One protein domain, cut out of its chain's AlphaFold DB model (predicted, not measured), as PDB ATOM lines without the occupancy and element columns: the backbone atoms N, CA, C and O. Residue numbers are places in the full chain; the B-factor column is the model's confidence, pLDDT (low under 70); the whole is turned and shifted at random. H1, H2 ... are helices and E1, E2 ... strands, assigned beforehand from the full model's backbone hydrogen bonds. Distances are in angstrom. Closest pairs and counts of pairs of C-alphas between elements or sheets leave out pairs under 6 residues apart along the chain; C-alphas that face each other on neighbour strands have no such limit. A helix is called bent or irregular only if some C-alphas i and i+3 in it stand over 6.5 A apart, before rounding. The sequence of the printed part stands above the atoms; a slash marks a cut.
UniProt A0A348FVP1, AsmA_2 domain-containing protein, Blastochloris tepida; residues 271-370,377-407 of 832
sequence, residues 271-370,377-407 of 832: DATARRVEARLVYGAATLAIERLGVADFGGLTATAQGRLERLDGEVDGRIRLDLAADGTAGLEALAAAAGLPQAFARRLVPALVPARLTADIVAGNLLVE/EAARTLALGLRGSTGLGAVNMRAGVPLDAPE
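What this domain is: This is residues 271 to 370 and 377 to 407 of the 832 residues of the protein "AsmA_2 domain-containing protein" of Blastochloris tepida (UniProt A0A348FVP1). One wall of seven long antiparallel strands, curled and twisted, has a helical hairpin of H1 and H2 packed at one end of its strands, where E4 ends and E5 begins. Most of both broad faces of the sheet are bare. The printed part has 131 residues with seven named strands and two named helices, in the chain order E1 E2 E3 E4 H1 H2 E5 E6 E7, and across the sheet the strands follow as E1 E2 E3 E4 E5 E6 E7. The class is mixed, helices and strands. The whole is compact, with a radius of gyration of the C-alphas of 15.9 A and spans of 43 by 35 by 24 A.

How they stand to each other: E1, residues 272 to 284, is an edge strand and bends by 90 degrees at residue 275. It forms a hairpin with E2, residues 287 to 298; N 278 and O 294 are 2.8 A apart, within hydrogen-bond range. E3, residues 301 to 312, pairs with E2 through N 295 and O 303 at 2.8 A, and with E4, residues 315 to 326, through N 306 and O 321 at 2.9 A. E1 to E4 form a meander, each strand the antiparallel neighbour of the one before. H1, residues 330 to 338, is on the sheet at a height of 4.7 A, beside the strands and over none of them; its closest C-alphas to E2 are those of Gly 331 and Phe 298, 5.3 A apart. H2, residues 343 to 353, touches H1 at a steep tilt of 42 degrees, opposite ways, with C-alphas of Ala 336 and Ala 346 closest at 6.5 A. H2 only grazes the sheet, with residues 350 to 353. E5, residues 356 to 364, pairs with E4 through N 322 and O 360 at 2.8 A, and with E6, residues 381 to 390, through N 361 and O 385 at 2.7 A. E7, residues 393 to 402, is the other edge strand and forms a hairpin with E6, where N 386 and O 397 are 2.8 A apart. Every O i to N i+4 pair is within hydrogen-bond range in H1, and 4 of 7 are in H2, which is only just irregular: C-alphas 348 and 351 are 6.51 A apart.

Where its parts are: E1 begins at C-alpha 272, (259.645, 284.258, 249.292), and is 30.3 A long. E2 is 27.7 A, E3 34.8 A and E4 33.8 A. H1 is 12.3 A and H2 15.1 A, from C-alpha 343 at (274.148, 289.247, 248.686). E5 is 25.7 A, E6 27.6 A and E7 29.6 A, ending at C-alpha 402, (281.172, 270.487, 270.426).

The domain as a whole: The two C-alphas farthest apart, those of Asp 313 and Arg 348, are 44.6 A apart. Residues 371 to 376 are not printed, and C-alphas 370 and 377 are 14.4 A apart across this cut, in the link from E5 to E6. The links that are printed whole are tight. Mean pLDDT of the printed part is 85.4; residues 314, 345, 365 to 370 and 377 to 379 are under 70.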
ATOM      1  N   ASP A 271     260.418 288.006 251.230       82.38
ATOM      2  CA  ASP A 271     259.868 288.066 249.861       82.38
ATOM      3  C   ASP A 271     259.669 286.717 249.134       82.38
ATOM      4  O   ASP A 271     259.126 286.683 248.025       82.38
ATOM      5  N   ALA A 272     259.992 285.589 249.768       89.19
ATOM      6  CA  ALA A 272     259.645 284.258 249.292       89.19
ATOM      7  C   ALA A 272     258.312 283.797 249.902       89.19
ATOM      8  O   ALA A 272     257.997 284.061 251.061       89.19
ATOM      9  N   THR A 273     257.497 283.105 249.106       92.00
ATOM     10  CA  THR A 273     256.208 282.550 249.550       92.00
ATOM     11  C   THR A 273     256.289 281.035 249.535       92.00
ATOM     12  O   THR A 273     256.667 280.493 248.506       92.00
ATOM     13  N   ALA A 274     255.927 280.379 250.636       94.00
ATOM     14  CA  ALA A 274     255.658 278.948 250.745       94.00
ATOM     15  C   ALA A 274     254.177 278.664 250.510       94.00
ATOM     16  O   ALA A 274     253.313 279.394 251.002       94.00
ATOM     17  N   ARG A 275     253.887 277.566 249.813       93.75
ATOM     18  CA  ARG A 275     252.542 277.019 249.629       93.75
ATOM     19  C   ARG A 275     252.409 275.756 250.458       93.75
ATOM     20  O   ARG A 275     253.059 274.769 250.156       93.75
ATOM     21  N   ARG A 276     251.505 275.743 251.430       94.56
ATOM     22  CA  ARG A 276     251.330 274.654 252.396       94.56
ATOM     23  C   ARG A 276     252.551 274.477 253.306       94.56
ATOM     24  O   ARG A 276     253.569 273.900 252.926       94.56
ATOM     25  N   VAL A 277     252.394 274.933 254.539       96.75
ATOM     26  CA  VAL A 277     253.301 274.699 255.659       96.75
ATOM     27  C   VAL A 277     252.564 273.854 256.689       96.75
ATOM     28  O   VAL A 277     251.447 274.182 257.072       96.75
ATOM     29  N   GLU A 278     253.177 272.765 257.131       96.94
ATOM     30  CA  GLU A 278     252.704 271.935 258.240       96.94
ATOM     31  C   GLU A 278     253.879 271.721 259.192       96.94
ATOM     32  O   GLU A 278     254.937 271.255 258.771       96.94
ATOM     33  N   ALA A 279     253.714 272.057 260.467       96.44
ATOM     34  CA  ALA A 279     254.731 271.864 261.491       96.44
ATOM     35  C   ALA A 279     254.106 271.293 262.767       96.44
ATOM     36  O   ALA A 279     253.227 271.904 263.367       96.44
ATOM     37  N   ARG A 280     254.592 270.130 263.198       97.38
ATOM     38  CA  ARG A 280     254.318 269.506 264.493       97.38
ATOM     39  C   ARG A 280     255.627 269.325 265.234       97.38
ATOM     40  O   ARG A 280     256.449 268.486 264.857       97.38
ATOM     41  N   LEU A 281     255.830 270.162 266.242       94.88
ATOM     42  CA  LEU A 281     257.075 270.270 266.990       94.88
ATOM     43  C   LEU A 281     256.812 270.042 268.476       94.88
ATOM     44  O   LEU A 281     255.843 270.562 269.028       94.88
ATOM     45  N   VAL A 282     257.721 269.324 269.127       93.06
ATOM     46  CA  VAL A 282     257.774 269.169 270.580       93.06
ATOM     47  C   VAL A 282     259.151 269.622 271.048       93.06
ATOM     48  O   VAL A 282     260.171 269.128 270.576       93.06
ATOM     49  N   TYR A 283     259.194 270.573 271.968       89.56
ATOM     50  CA  TYR A 283     260.422 271.120 272.531       89.56
ATOM     51  C   TYR A 283     260.334 271.096 274.050       89.56
ATOM     52  O   TYR A 283     259.409 271.661 274.611       89.56
ATOM     53  N   GLY A 284     261.288 270.476 274.730       85.31
ATOM     54  CA  GLY A 284     261.368 270.478 276.185       85.31
ATOM     55  C   GLY A 284     262.795 270.625 276.696       85.31
ATOM     56  O   GLY A 284     263.741 270.678 275.912       85.31
ATOM     57  N   ALA A 285     262.972 270.653 278.021       77.94
ATOM     58  CA  ALA A 285     264.281 270.845 278.667       77.94
ATOM     59  C   ALA A 285     265.399 269.926 278.124       77.94
ATOM     60  O   ALA A 285     266.542 270.353 277.925       77.94
ATOM     61  N   ALA A 286     265.046 268.674 277.846       82.38
ATOM     62  CA  ALA A 286     265.949 267.633 277.376       82.38
ATOM     63  C   ALA A 286     265.545 267.046 276.017       82.38
ATOM     64  O   ALA A 286     266.140 266.065 275.598       82.38
ATOM     65  N   THR A 287     264.525 267.572 275.330       87.25
ATOM     66  CA  THR A 287     264.006 266.926 274.111       87.25
ATOM     67  C   THR A 287     263.681 267.937 273.018       87.25
ATOM     68  O   THR A 287     263.130 269.000 273.283       87.25
ATOM     69  N   LEU A 288     264.008 267.605 271.774       91.38
ATOM     70  CA  LEU A 288     263.598 268.321 270.571       91.38
ATOM     71  C   LEU A 288     263.089 267.284 269.571       91.38
ATOM     72  O   LEU A 288     263.880 266.542 269.002       91.38
ATOM     73  N   ALA A 289     261.782 267.226 269.345       94.25
ATOM     74  CA  ALA A 289     261.176 266.356 268.347       94.25
ATOM     75  C   ALA A 289     260.491 267.171 267.249       94.25
ATOM     76  O   ALA A 289     259.679 268.057 267.511       94.25
ATOM     77  N   ILE A 290     260.807 266.828 266.007       96.38
ATOM     78  CA  ILE A 290     260.080 267.230 264.812       96.38
ATOM     79  C   ILE A 290     259.243 266.017 264.413       96.38
ATOM     80  O   ILE A 290     259.737 265.104 263.754       96.38
ATOM     81  N   GLU A 291     257.983 265.975 264.841       96.12
ATOM     82  CA  GLU A 291     257.075 264.891 264.446       96.12
ATOM     83  C   GLU A 291     256.780 264.970 262.950       96.12
ATOM     84  O   GLU A 291     256.740 263.958 262.252       96.12
ATOM     85  N   ARG A 292     256.594 266.198 262.457       95.62
ATOM     86  CA  ARG A 292     256.433 266.489 261.039       95.62
ATOM     87  C   ARG A 292     256.759 267.944 260.765       95.62
ATOM     88  O   ARG A 292     256.192 268.827 261.394       95.62
ATOM     89  N   LEU A 293     257.605 268.202 259.786       97.19
ATOM     90  CA  LEU A 293     257.739 269.509 259.160       97.19
ATOM     91  C   LEU A 293     257.623 269.307 257.656       97.19
ATOM     92  O   LEU A 293     258.325 268.469 257.097       97.19
ATOM     93  N   GLY A 294     256.739 270.050 257.009       97.00
ATOM     94  CA  GLY A 294     256.559 270.052 255.568       97.00
ATOM     95  C   GLY A 294     256.349 271.473 255.084       97.00
ATOM     96  O   GLY A 294     255.440 272.155 255.540       97.00
ATOM     97  N   VAL A 295     257.187 271.911 254.158       96.75
ATOM     98  CA  VAL A 295     257.099 273.206 253.487       96.75
ATOM     99  C   VAL A 295     257.120 272.913 252.000       96.75
ATOM    100  O   VAL A 295     258.115 272.390 251.502       96.75
ATOM    101  N   ALA A 296     256.036 273.208 251.291       95.69
ATOM    102  CA  ALA A 296     256.019 273.077 249.840       95.69
ATOM    103  C   ALA A 296     256.199 274.442 249.162       95.69
ATOM    104  O   ALA A 296     255.713 275.467 249.634       95.69
ATOM    105  N   ASP A 297     256.940 274.442 248.053       92.81
ATOM    106  CA  ASP A 297     257.102 275.585 247.148       92.81
ATOM    107  C   ASP A 297     257.383 276.933 247.845       92.81
ATOM    108  O   ASP A 297     256.725 277.927 247.566       92.81
ATOM    109  N   PHE A 298     258.340 276.973 248.775       94.38
ATOM    110  CA  PHE A 298     258.918 278.199 249.330       94.38
ATOM    111  C   PHE A 298     259.842 278.845 248.300       94.38
ATOM    112  O   PHE A 298     261.033 278.554 248.255       94.38
ATOM    113  N   GLY A 299     259.286 279.660 247.403       90.56
ATOM    114  CA  GLY A 299     260.058 280.279 246.321       90.56
ATOM    115  C   GLY A 299     260.820 279.258 245.458       90.56
ATOM    116  O   GLY A 299     261.989 279.485 245.135       90.56
ATOM    117  N   GLY A 300     260.190 278.119 245.136       91.94
ATOM    118  CA  GLY A 300     260.808 277.003 244.410       91.94
ATOM    119  C   GLY A 300     261.546 275.975 245.278       91.94
ATOM    120  O   GLY A 300     262.160 275.062 244.728       91.94
ATOM    121  N   LEU A 301     261.495 276.094 246.611       94.81
ATOM    122  CA  LEU A 301     262.103 275.162 247.565       94.81
ATOM    123  C   LEU A 301     261.040 274.342 248.307       94.81
ATOM    124  O   LEU A 301     260.095 274.877 248.873       94.81
ATOM    125  N   THR A 302     261.209 273.028 248.348       96.25
ATOM    126  CA  THR A 302     260.414 272.096 249.149       96.25
ATOM    127  C   THR A 302     261.300 271.501 250.236       96.25
ATOM    128  O   THR A 302     262.413 271.059 249.955       96.25
ATOM    129  N   ALA A 303     260.815 271.478 251.474       96.19
ATOM    130  CA  ALA A 303     261.539 270.949 252.621       96.19
ATOM    131  C   ALA A 303     260.638 270.026 253.439       96.19
ATOM    132  O   ALA A 303     259.487 270.359 253.718       96.19
ATOM    133  N   THR A 304     261.168 268.890 253.874       97.44
ATOM    134  CA  THR A 304     260.506 268.024 254.849       97.44
ATOM    135  C   THR A 304     261.477 267.635 255.943       97.44
ATOM    136  O   THR A 304     262.581 267.208 255.626       97.44
ATOM    137  N   ALA A 305     261.084 267.726 257.209       95.81
ATOM    138  CA  ALA A 305     261.907 267.249 258.313       95.81
ATOM    139  C   ALA A 305     261.123 266.364 259.277       95.81
ATOM    140  O   ALA A 305     259.927 266.562 259.498       95.81
ATOM    141  N   GLN A 306     261.817 265.389 259.851       96.38
ATOM    142  CA  GLN A 306     261.299 264.506 260.886       96.38
ATOM    143  C   GLN A 306     262.438 263.988 261.762       96.38
ATOM    144  O   GLN A 306     263.560 263.794 261.291       96.38
ATOM    145  N   GLY A 307     262.142 263.707 263.022       94.25
ATOM    146  CA  GLY A 307     263.068 263.045 263.929       94.25
ATOM    147  C   GLY A 307     263.042 263.630 265.327       94.25
ATOM    148  O   GLY A 307     262.194 264.456 265.661       94.25
ATOM    149  N   ARG A 308     263.962 263.176 266.169       93.62
ATOM    150  CA  ARG A 308     263.997 263.528 267.584       93.62
ATOM    151  C   ARG A 308     265.426 263.510 268.096       93.62
ATOM    152  O   ARG A 308     266.184 262.609 267.752       93.62
ATOM    153  N   LEU A 309     265.750 264.507 268.905       89.44
ATOM    154  CA  LEU A 309     266.957 264.606 269.708       89.44
ATOM    155  C   LEU A 309     266.557 264.620 271.183       89.44
ATOM    156  O   LEU A 309     265.616 265.319 271.573       89.44
ATOM    157  N   GLU A 310     267.275 263.868 271.997       88.00
ATOM    158  CA  GLU A 310     267.167 263.856 273.452       88.00
ATOM    159  C   GLU A 310     268.522 264.215 274.058       88.00
ATOM    160  O   GLU A 310     269.550 264.015 273.425       88.00
ATOM    161  N   ARG A 311     268.538 264.777 275.265       82.25
ATOM    162  CA  ARG A 311     269.759 265.089 276.004       82.25
ATOM    163  C   ARG A 311     269.706 264.447 277.383       82.25
ATOM    164  O   ARG A 311     268.871 264.834 278.198       82.25
ATOM    165  N   LEU A 312     270.606 263.507 277.637       78.81
ATOM    166  CA  LEU A 312     270.707 262.723 278.866       78.81
ATOM    167  C   LEU A 312     272.107 262.928 279.453       78.81
ATOM    168  O   LEU A 312     273.095 262.685 278.776       78.81
ATOM    169  N   ASP A 313     272.193 263.448 280.680       75.00
ATOM    170  CA  ASP A 313     273.457 263.652 281.415       75.00
ATOM    171  C   ASP A 313     274.568 264.414 280.653       75.00
ATOM    172  O   ASP A 313     275.758 264.232 280.893       75.00
ATOM    173  N   GLY A 314     274.177 265.327 279.755       68.50
ATOM    174  CA  GLY A 314     275.096 266.133 278.938       68.50
ATOM    175  C   GLY A 314     275.417 265.532 277.567       68.50
ATOM    176  O   GLY A 314     275.917 266.249 276.703       68.50
ATOM    177  N   GLU A 315     275.050 264.274 277.329       76.44
ATOM    178  CA  GLU A 315     275.111 263.625 276.020       76.44
ATOM    179  C   GLU A 315     273.825 263.895 275.246       76.44
ATOM    180  O   GLU A 315     272.739 263.990 275.822       76.44
ATOM    181  N   VAL A 316     273.934 264.047 273.929       80.06
ATOM    182  CA  VAL A 316     272.764 264.101 273.043       80.06
ATOM    183  C   VAL A 316     272.590 262.707 272.447       80.06
ATOM    184  O   VAL A 316     273.584 262.042 272.190       80.06
ATOM    185  N   ASP A 317     271.357 262.261 272.216       84.38
ATOM    186  CA  ASP A 317     271.024 261.047 271.461       84.38
ATOM    187  C   ASP A 317     269.916 261.349 270.438       84.38
ATOM    188  O   ASP A 317     269.144 262.299 270.586       84.38
ATOM    189  N   GLY A 318     269.835 260.546 269.381       87.19
ATOM    190  CA  GLY A 318     268.808 260.627 268.350       87.19
ATOM    191  C   GLY A 318     269.262 261.258 267.030       87.19
ATOM    192  O   GLY A 318     270.444 261.506 266.772       87.19
ATOM    193  N   ARG A 319     268.288 261.481 266.142       90.38
ATOM    194  CA  ARG A 319     268.497 261.967 264.772       90.38
ATOM    195  C   ARG A 319     267.332 262.822 264.303       90.38
ATOM    196  O   ARG A 319     266.176 262.433 264.459       90.38
ATOM    197  N   ILE A 320     267.640 263.925 263.631       92.75
ATOM    198  CA  ILE A 320     266.702 264.703 262.818       92.75
ATOM    199  C   ILE A 320     267.150 264.612 261.366       92.75
ATOM    200  O   ILE A 320     268.282 264.950 261.034       92.75
ATOM    201  N   ARG A 321     266.250 264.167 260.492       95.06
ATOM    202  CA  ARG A 321     266.453 264.149 259.046       95.06
ATOM    203  C   ARG A 321     265.662 265.284 258.410       95.06
ATOM    204  O   ARG A 321     264.478 265.432 258.691       95.06
ATOM    205  N   LEU A 322     266.313 266.036 257.534       95.75
ATOM    206  CA  LEU A 322     265.757 267.098 256.706       95.75
ATOM    207  C   LEU A 322     266.039 266.758 255.239       95.75
ATOM    208  O   LEU A 322     267.189 266.679 254.826       95.75
ATOM    209  N   ASP A 323     265.002 266.575 254.437       96.56
ATOM    210  CA  ASP A 323     265.101 266.447 252.987       96.56
ATOM    211  C   ASP A 323     264.700 267.782 252.339       96.56
ATOM    212  O   ASP A 323     263.695 268.392 252.707       96.56
ATOM    213  N   LEU A 324     265.505 268.248 251.388       95.88
ATOM    214  CA  LEU A 324     265.392 269.536 250.715       95.88
ATOM    215  C   LEU A 324     265.449 269.326 249.199       95.88
ATOM    216  O   LEU A 324     266.365 268.678 248.692       95.88
ATOM    217  N   ALA A 325     264.517 269.914 248.464       96.31
ATOM    218  CA  ALA A 325     264.544 269.984 247.008       96.31
ATOM    219  C   ALA A 325     264.336 271.434 246.570       96.31
ATOM    220  O   ALA A 325     263.368 272.056 246.989       96.31
ATOM    221  N   ALA A 326     265.225 271.982 245.748       95.19
ATOM    222  CA  ALA A 326     265.108 273.340 245.233       95.19
ATOM    223  C   ALA A 326     265.188 273.335 243.706       95.19
ATOM    224  O   ALA A 326     266.223 272.989 243.136       95.19
ATOM    225  N   ASP A 327     264.098 273.754 243.072       94.31
ATOM    226  CA  ASP A 327     263.970 273.911 241.620       94.31
ATOM    227  C   ASP A 327     263.974 275.400 241.204       94.31
ATOM    228  O   ASP A 327     263.999 275.716 240.015       94.31
ATOM    229  N   GLY A 328     263.986 276.325 242.172       90.94
ATOM    230  CA  GLY A 328     264.076 277.775 241.970       90.94
ATOM    231  C   GLY A 328     265.071 278.449 242.921       90.94
ATOM    232  O   GLY A 328     265.552 277.836 243.875       90.94
ATOM    233  N   THR A 329     265.400 279.717 242.655       92.38
ATOM    234  CA  THR A 329     266.431 280.457 243.406       92.38
ATOM    235  C   THR A 329     265.877 281.256 244.584       92.38
ATOM    236  O   THR A 329     266.557 281.364 245.599       92.38
ATOM    237  N   ALA A 330     264.641 281.762 244.499       90.00
ATOM    238  CA  ALA A 330     264.080 282.695 245.481       90.00
ATOM    239  C   ALA A 330     264.086 282.144 246.920       90.00
ATOM    240  O   ALA A 330     264.479 282.846 247.848       90.00
ATOM    241  N   GLY A 331     263.723 280.870 247.113       89.12
ATOM    242  CA  GLY A 331     263.769 280.229 248.431       89.12
ATOM    243  C   GLY A 331     265.185 280.096 248.996       89.12
ATOM    244  O   GLY A 331     265.412 280.346 250.178       89.12
ATOM    245  N   LEU A 332     266.159 279.743 248.151       90.75
ATOM    246  CA  LEU A 332     267.568 279.648 248.546       90.75
ATOM    247  C   LEU A 332     268.185 281.029 248.815       90.75
ATOM    248  O   LEU A 332     268.994 281.156 249.727       90.75
ATOM    249  N   GLU A 333     267.791 282.060 248.067       89.38
ATOM    250  CA  GLU A 333     268.196 283.452 248.305       89.38
ATOM    251  C   GLU A 333     267.665 283.969 249.649       89.38
ATOM    252  O   GLU A 333     268.430 284.552 250.419       89.38
ATOM    253  N   ALA A 334     266.399 283.686 249.972       86.75
ATOM    254  CA  ALA A 334     265.803 284.016 251.265       86.75
ATOM    255  C   ALA A 334     266.532 283.319 252.429       86.75
ATOM    256  O   ALA A 334     266.850 283.955 253.437       86.75
ATOM    257  N   LEU A 335     266.869 282.030 252.280       87.88
ATOM    258  CA  LEU A 335     267.664 281.298 253.274       87.88
ATOM    259  C   LEU A 335     269.096 281.834 253.388       87.88
ATOM    260  O   LEU A 335     269.614 281.949 254.496       87.88
ATOM    261  N   ALA A 336     269.733 282.195 252.272       84.19
ATOM    262  CA  ALA A 336     271.074 282.771 252.271       84.19
ATOM    263  C   ALA A 336     271.109 284.123 252.997       84.19
ATOM    264  O   ALA A 336     272.013 284.369 253.795       84.19
ATOM    265  N   ALA A 337     270.100 284.970 252.777       80.50
ATOM    266  CA  ALA A 337     269.945 286.231 253.493       80.50
ATOM    267  C   ALA A 337     269.721 286.008 254.996       80.50
ATOM    268  O   ALA A 337     270.380 286.653 255.811       80.50
ATOM    269  N   ALA A 338     268.860 285.054 255.370       79.12
ATOM    270  CA  ALA A 338     268.625 284.691 256.768       79.12
ATOM    271  C   ALA A 338     269.884 284.125 257.456       79.12
ATOM    272  O   ALA A 338     270.084 284.345 258.647       79.12
ATOM    273  N   ALA A 339     270.754 283.441 256.705       73.12
ATOM    274  CA  ALA A 339     272.050 282.953 257.172       73.12
ATOM    275  C   ALA A 339     273.148 284.038 257.209       73.12
ATOM    276  O   ALA A 339     274.284 283.741 257.571       73.12
ATOM    277  N   GLY A 340     272.843 285.281 256.817       70.94
ATOM    278  CA  GLY A 340     273.805 286.385 256.793       70.94
ATOM    279  C   GLY A 340     274.836 286.304 255.663       70.94
ATOM    280  O   GLY A 340     275.879 286.955 255.743       70.94
ATOM    281  N   LEU A 341     274.583 285.522 254.604       71.94
ATOM    282  CA  LEU A 341     275.486 285.451 253.454       71.94
ATOM    283  C   LEU A 341     275.481 286.779 252.673       71.94
ATOM    284  O   LEU A 341     274.411 287.326 252.387       71.94
ATOM    285  N   PRO A 342     276.653 287.289 252.243       72.25
ATOM    286  CA  PRO A 342     276.729 288.511 251.447       72.25
ATOM    287  C   PRO A 342     275.934 288.383 250.141       72.25
ATOM    288  O   PRO A 342     276.156 287.454 249.361       72.25
ATOM    289  N   GLN A 343     275.048 289.342 249.847       74.81
ATOM    290  CA  GLN A 343     274.148 289.247 248.686       74.81
ATOM    291  C   GLN A 343     274.879 289.098 247.346       74.81
ATOM    292  O   GLN A 343     274.423 288.361 246.476       74.81
ATOM    293  N   ALA A 344     276.028 289.761 247.175       70.62
ATOM    294  CA  ALA A 344     276.828 289.641 245.954       70.62
ATOM    295  C   ALA A 344     277.328 288.203 245.724       70.62
ATOM    296  O   ALA A 344     277.376 287.736 244.587       70.62
ATOM    297  N   PHE A 345     277.659 287.492 246.804       69.81
ATOM    298  CA  PHE A 345     278.061 286.092 246.754       69.81
ATOM    299  C   PHE A 345     276.852 285.180 246.514       69.81
ATOM    300  O   PHE A 345     276.884 284.346 245.610       69.81
ATOM    301  N   ALA A 346     275.753 285.396 247.244       78.44
ATOM    302  CA  ALA A 346     274.525 284.613 247.099       78.44
ATOM    303  C   ALA A 346     273.952 284.677 245.670       78.44
ATOM    304  O   ALA A 346     273.634 283.639 245.096       78.44
ATOM    305  N   ARG A 347     273.915 285.863 245.045       80.44
ATOM    306  CA  ARG A 347     273.416 286.045 243.665       80.44
ATOM    307  C   ARG A 347     274.229 285.296 242.607       80.44
ATOM    308  O   ARG A 347     273.683 284.955 241.565       80.44
ATOM    309  N   ARG A 348     275.522 285.053 242.851       77.62
ATOM    310  CA  ARG A 348     276.384 284.259 241.958       77.62
ATOM    311  C   ARG A 348     276.266 282.761 242.233       77.62
ATOM    312  O   ARG A 348     276.210 281.977 241.294       77.62
ATOM    313  N   LEU A 349     276.220 282.372 243.508       82.31
ATOM    314  CA  LEU A 349     276.232 280.970 243.918       82.31
ATOM    315  C   LEU A 349     274.871 280.283 243.743       82.31
ATOM    316  O   LEU A 349     274.820 279.175 243.215       82.31
ATOM    317  N   VAL A 350     273.772 280.915 244.174       88.88
ATOM    318  CA  VAL A 350     272.443 280.277 244.223       88.88
ATOM    319  C   VAL A 350     271.986 279.745 242.858       88.88
ATOM    320  O   VAL A 350     271.579 278.583 242.807       88.88
ATOM    321  N   PRO A 351     272.103 280.494 241.740       89.00
ATOM    322  CA  PRO A 351     271.726 279.971 240.427       89.00
ATOM    323  C   PRO A 351     272.517 278.725 240.015       89.00
ATOM    324  O   PRO A 351     271.981 277.862 239.331       89.00
ATOM    325  N   ALA A 352     273.776 278.605 240.451       86.00
ATOM    326  CA  ALA A 352     274.621 277.458 240.136       86.00
ATOM    327  C   ALA A 352     274.292 276.215 240.984       86.00
ATOM    328  O   ALA A 352     274.644 275.100 240.602       86.00
ATOM    329  N   LEU A 353     273.607 276.382 242.122       88.25
ATOM    330  CA  LEU A 353     273.187 275.274 242.985       88.25
ATOM    331  C   LEU A 353     271.903 274.586 242.498       88.25
ATOM    332  O   LEU A 353     271.689 273.421 242.829       88.25
ATOM    333  N   VAL A 354     271.064 275.265 241.714       90.75
ATOM    334  CA  VAL A 354     269.774 274.740 241.233       90.75
ATOM    335  C   VAL A 354     269.963 273.891 239.956       90.75
ATOM    336  O   VAL A 354     270.724 274.294 239.078       90.75
ATOM    337  N   PRO A 355     269.275 272.737 239.801       92.88
ATOM    338  CA  PRO A 355     268.401 272.095 240.784       92.88
ATOM    339  C   PRO A 355     269.198 271.426 241.910       92.88
ATOM    340  O   PRO A 355     270.214 270.773 241.663       92.88
ATOM    341  N   ALA A 356     268.708 271.544 243.145       93.56
ATOM    342  CA  ALA A 356     269.310 270.925 244.322       93.56
ATOM    343  C   ALA A 356     268.387 269.862 244.924       93.56
ATOM    344  O   ALA A 356     267.189 270.081 245.079       93.56
ATOM    345  N   ARG A 357     268.948 268.715 245.306       96.25
ATOM    346  CA  ARG A 357     268.287 267.670 246.097       96.25
ATOM    347  C   ARG A 357     269.237 267.233 247.192       96.25
ATOM    348  O   ARG A 357     270.232 266.572 246.901       96.25
ATOM    349  N   LEU A 358     268.954 267.630 248.425       95.06
ATOM    350  CA  LEU A 358     269.832 267.472 249.578       95.06
ATOM    351  C   LEU A 358     269.096 266.735 250.695       95.06
ATOM    352  O   LEU A 358     267.936 267.009 250.970       95.06
ATOM    353  N   THR A 359     269.793 265.841 251.373       95.62
ATOM    354  CA  THR A 359     269.374 265.256 252.643       95.62
ATOM    355  C   THR A 359     270.379 265.688 253.697       95.62
ATOM    356  O   THR A 359     271.563 265.374 253.583       95.62
ATOM    357  N   ALA A 360     269.909 266.400 254.710       92.56
ATOM    358  CA  ALA A 360     270.642 266.746 255.909       92.56
ATOM    359  C   ALA A 360     270.214 265.838 257.068       92.56
ATOM    360  O   ALA A 360     269.035 265.581 257.283       92.56
ATOM    361  N   ASP A 361     271.184 265.356 257.823       90.44
ATOM    362  CA  ASP A 361     271.025 264.499 258.980       90.44
ATOM    363  C   ASP A 361     271.759 265.153 260.146       90.44
ATOM    364  O   ASP A 361     272.978 265.294 260.119       90.44
ATOM    365  N   ILE A 362     271.007 265.567 261.155       88.50
ATOM    366  CA  ILE A 362     271.534 266.056 262.424       88.50
ATOM    367  C   ILE A 362     271.501 264.873 263.380       88.50
ATOM    368  O   ILE A 362     270.426 264.335 263.643       88.50
ATOM    369  N   VAL A 363     272.656 264.451 263.869       84.31
ATOM    370  CA  VAL A 363     272.791 263.320 264.786       84.31
ATOM    371  C   VAL A 363     273.590 263.730 266.007       84.31
ATOM    372  O   VAL A 363     274.495 264.564 265.937       84.31
ATOM    373  N   ALA A 364     273.246 263.111 267.123       71.62
ATOM    374  CA  ALA A 364     274.160 262.961 268.232       71.62
ATOM    375  C   ALA A 364     275.370 262.116 267.832       71.62
ATOM    376  O   ALA A 364     275.208 261.090 267.165       71.62
ATOM    377  N   GLY A 365     276.563 262.509 268.259       65.75
ATOM    378  CA  GLY A 365     277.775 261.791 267.899       65.75
ATOM    379  C   GLY A 365     278.542 262.479 266.781       65.75
ATOM    380  O   GLY A 365     278.087 263.425 266.142       65.75
ATOM    381  N   ASN A 366     279.738 261.974 266.524       59.19
ATOM    382  CA  ASN A 366     280.644 262.562 265.560       59.19
ATOM    383  C   ASN A 366     280.472 261.958 264.148       59.19
ATOM    384  O   ASN A 366     280.535 260.742 263.972       59.19
ATOM    385  N   LEU A 367     280.301 262.806 263.124       54.28
ATOM    386  CA  LEU A 367     280.421 262.443 261.695       54.28
ATOM    387  C   LEU A 367     281.758 262.905 261.084       54.28
ATOM    388  O   LEU A 367     281.998 262.714 259.889       54.28
ATOM    389  N   LEU A 368     282.612 263.555 261.868       50.12
ATOM    390  CA  LEU A 368     283.796 264.253 261.406       50.12
ATOM    391  C   LEU A 368     285.086 263.642 261.926       50.12
ATOM    392  O   LEU A 368     285.310 263.514 263.113       50.12
ATOM    393  N   VAL A 369     286.005 263.444 260.997       45.81
ATOM    394  CA  VAL A 369     287.405 263.086 261.213       45.81
ATOM    395  C   VAL A 369     287.661 261.582 261.310       45.81
ATOM    396  O   VAL A 369     287.233 260.862 262.201       45.81
ATOM    397  N   GLU A 370     288.440 261.143 260.330       42.22
ATOM    398  CA  GLU A 370     289.174 259.886 260.226       42.22
ATOM    399  C   GLU A 370     290.360 259.883 261.224       42.22
ATOM    400  O   GLU A 370     291.502 259.620 260.862       42.22
ATOM    401  N   GLU A 377     284.116 262.377 273.920       62.66
ATOM    402  CA  GLU A 377     284.036 263.653 273.181       62.66
ATOM    403  C   GLU A 377     283.059 263.579 271.998       62.66
ATOM    404  O   GLU A 377     282.358 264.550 271.690       62.66
ATOM    405  N   ALA A 378     282.958 262.415 271.347       62.00
ATOM    406  CA  ALA A 378     281.984 262.193 270.284       62.00
ATOM    407  C   ALA A 378     280.542 262.300 270.808       62.00
ATOM    408  O   ALA A 378     279.717 262.949 270.164       62.00
ATOM    409  N   ALA A 379     280.247 261.744 271.990       64.38
ATOM    410  CA  ALA A 379     278.929 261.814 272.631       64.38
ATOM    411  C   ALA A 379     278.503 263.247 273.021       64.38
ATOM    412  O   ALA A 379     277.312 263.536 273.168       64.38
ATOM    413  N   ARG A 380     279.468 264.172 273.116       74.25
ATOM    414  CA  ARG A 380     279.254 265.600 273.403       74.25
ATOM    415  C   ARG A 380     279.364 266.498 272.173       74.25
ATOM    416  O   ARG A 380     279.577 267.701 272.305       74.25
ATOM    417  N   THR A 381     279.211 265.945 270.974       74.75
ATOM    418  CA  THR A 381     279.247 266.698 269.715       74.75
ATOM    419  C   THR A 381     277.927 266.538 268.966       74.75
ATOM    420  O   THR A 381     277.404 265.431 268.836       74.75
ATOM    421  N   LEU A 382     277.386 267.643 268.447       82.19
ATOM    422  CA  LEU A 382     276.272 267.613 267.503       82.19
ATOM    423  C   LEU A 382     276.833 267.631 266.083       82.19
ATOM    424  O   LEU A 382     277.471 268.611 265.689       82.19
ATOM    425  N   ALA A 383     276.584 266.577 265.308       84.19
ATOM    426  CA  ALA A 383     277.037 266.506 263.929       84.19
ATOM    427  C   ALA A 383     275.899 266.720 262.930       84.19
ATOM    428  O   ALA A 383     274.794 266.204 263.076       84.19
ATOM    429  N   LEU A 384     276.205 267.457 261.868       87.56
ATOM    430  CA  LEU A 384     275.367 267.672 260.700       87.56
ATOM    431  C   LEU A 384     276.041 267.012 259.497       87.56
ATOM    432  O   LEU A 384     277.097 267.453 259.054       87.56
ATOM    433  N   GLY A 385     275.429 265.978 258.935       87.62
ATOM    434  CA  GLY A 385     275.805 265.424 257.638       87.62
ATOM    435  C   GLY A 385     274.832 265.898 256.570       87.62
ATOM    436  O   GLY A 385     273.642 265.665 256.700       87.62
ATOM    437  N   LEU A 386     275.302 266.518 255.495       90.12
ATOM    438  CA  LEU A 386     274.482 266.894 254.346       90.12
ATOM    439  C   LEU A 386     275.001 266.186 253.104       90.12
ATOM    440  O   LEU A 386     276.187 266.215 252.808       90.12
ATOM    441  N   ARG A 387     274.118 265.531 252.359       93.31
ATOM    442  CA  ARG A 387     274.479 264.770 251.162       93.31
ATOM    443  C   ARG A 387     273.436 264.931 250.076       93.31
ATOM    444  O   ARG A 387     272.249 265.009 250.373       93.31
ATOM    445  N   GLY A 388     273.856 264.943 248.820       92.19
ATOM    446  CA  GLY A 388     272.921 265.066 247.709       92.19
ATOM    447  C   GLY A 388     273.574 265.545 246.428       92.19
ATOM    448  O   GLY A 388     274.762 265.320 246.206       92.19
ATOM    449  N   SER A 389     272.797 266.220 245.588       92.44
ATOM    450  CA  SER A 389     273.264 266.819 244.340       92.44
ATOM    451  C   SER A 389     272.748 268.240 244.175       92.44
ATOM    452  O   SER A 389     271.666 268.579 244.644       92.44
ATOM    453  N   THR A 390     273.511 269.047 243.457       91.38
ATOM    454  CA  THR A 390     273.219 270.432 243.080       91.38
ATOM    455  C   THR A 390     273.570 270.626 241.605       91.38
ATOM    456  O   THR A 390     274.181 269.741 240.998       91.38
ATOM    457  N   GLY A 391     273.277 271.795 241.036       85.69
ATOM    458  CA  GLY A 391     273.787 272.187 239.715       85.69
ATOM    459  C   GLY A 391     275.327 272.187 239.622       85.69
ATOM    460  O   GLY A 391     275.879 272.019 238.533       85.69
ATOM    461  N   LEU A 392     276.031 272.268 240.760       84.06
ATOM    462  CA  LEU A 392     277.491 272.149 240.862       84.06
ATOM    463  C   LEU A 392     277.998 270.702 240.974       84.06
ATOM    464  O   LEU A 392     279.212 270.494 241.015       84.06
ATOM    465  N   GLY A 393     277.112 269.705 241.019       87.75
ATOM    466  CA  GLY A 393     277.455 268.291 241.192       87.75
ATOM    467  C   GLY A 393     276.981 267.700 242.523       87.75
ATOM    468  O   GLY A 393     276.189 268.298 243.255       87.75
ATOM    469  N   ALA A 394     277.457 266.497 242.833       90.44
ATOM    470  CA  ALA A 394     277.235 265.826 244.105       90.44
ATOM    471  C   ALA A 394     277.928 266.572 245.256       90.44
ATOM    472  O   ALA A 394     279.113 266.899 245.183       90.44
ATOM    473  N   VAL A 395     277.193 266.797 246.340       89.62
ATOM    474  CA  VAL A 395     277.678 267.451 247.555       89.62
ATOM    475  C   VAL A 395     277.647 266.477 248.721       89.62
ATOM    476  O   VAL A 395     276.702 265.704 248.887       89.62
ATOM    477  N   ASN A 396     278.690 266.524 249.536       89.25
ATOM    478  CA  ASN A 396     278.788 265.838 250.809       89.25
ATOM    479  C   ASN A 396     279.460 266.785 251.801       89.25
ATOM    480  O   ASN A 396     280.641 267.083 251.671       89.25
ATOM    481  N   MET A 397     278.702 267.288 252.762       86.75
ATOM    482  CA  MET A 397     279.191 268.115 253.850       86.75
ATOM    483  C   MET A 397     279.036 267.354 255.152       86.75
ATOM    484  O   MET A 397     278.063 266.636 255.371       86.75
ATOM    485  N   ARG A 398     279.986 267.551 256.044       85.81
ATOM    486  CA  ARG A 398     279.931 267.106 257.422       85.81
ATOM    487  C   ARG A 398     280.349 268.298 258.267       85.81
ATOM    488  O   ARG A 398     281.325 268.957 257.938       85.81
ATOM    489  N   ALA A 399     279.596 268.614 259.300       83.56
ATOM    490  CA  ALA A 399     279.887 269.677 260.250       83.56
ATOM    491  C   ALA A 399     279.680 269.130 261.665       83.56
ATOM    492  O   ALA A 399     278.875 268.222 261.856       83.56
ATOM    493  N   GLY A 400     280.418 269.643 262.640       80.56
ATOM    494  CA  GLY A 400     280.391 269.182 264.020       80.56
ATOM    495  C   GLY A 400     280.605 270.355 264.950       80.56
ATOM    496  O   GLY A 400     281.492 271.180 264.722       80.56
ATOM    497  N   VAL A 401     279.757 270.427 265.969       81.69
ATOM    498  CA  VAL A 401     279.771 271.476 266.984       81.69
ATOM    499  C   VAL A 401     279.896 270.802 268.351       81.69
ATOM    500  O   VAL A 401     278.963 270.094 268.752       81.69
ATOM    501  N   PRO A 402     281.024 270.970 269.059       76.38
ATOM    502  CA  PRO A 402     281.172 270.487 270.426       76.38
ATOM    503  C   PRO A 402     280.194 271.223 271.346       76.38
ATOM    504  O   PRO A 402     280.104 272.448 271.317       76.38
ATOM    505  N   LEU A 403     279.464 270.494 272.186       76.25
ATOM    506  CA  LEU A 403     278.497 271.078 273.122       76.25
ATOM    507  C   LEU A 403     279.182 271.855 274.253       76.25
ATOM    508  O   LEU A 403     278.609 272.819 274.758       76.25
ATOM    509  N   ASP A 404     280.407 271.459 274.607       76.12
ATOM    510  CA  ASP A 404     281.231 272.113 275.630       76.12
ATOM    511  C   ASP A 404     281.887 273.416 275.113       76.12
ATOM    512  O   ASP A 404     282.294 274.257 275.913       76.12
ATOM    513  N   ALA A 405     281.961 273.603 273.787       74.62
ATOM    514  CA  ALA A 405     282.535 274.778 273.119       74.62
ATOM    515  C   ALA A 405     281.725 275.139 271.849       74.62
ATOM    516  O   ALA A 405     282.224 274.977 270.729       74.62
ATOM    517  N   PRO A 406     280.461 275.591 271.995       73.38
ATOM    518  CA  PRO A 406     279.506 275.762 270.891       73.38
ATOM    519  C   PRO A 406     279.912 276.821 269.855       73.38
ATOM    520  O   PRO A 406     279.357 276.875 268.757       73.38
ATOM    521  N   GLU A 407     280.865 277.683 270.192       76.81
ATOM    522  CA  GLU A 407     281.488 278.641 269.288       76.81
ATOM    523  C   GLU A 407     282.453 277.993 268.288       76.81
ATOM    524  O   GLU A 407     282.711 278.588 267.241       76.81
TER     525      GLU A 407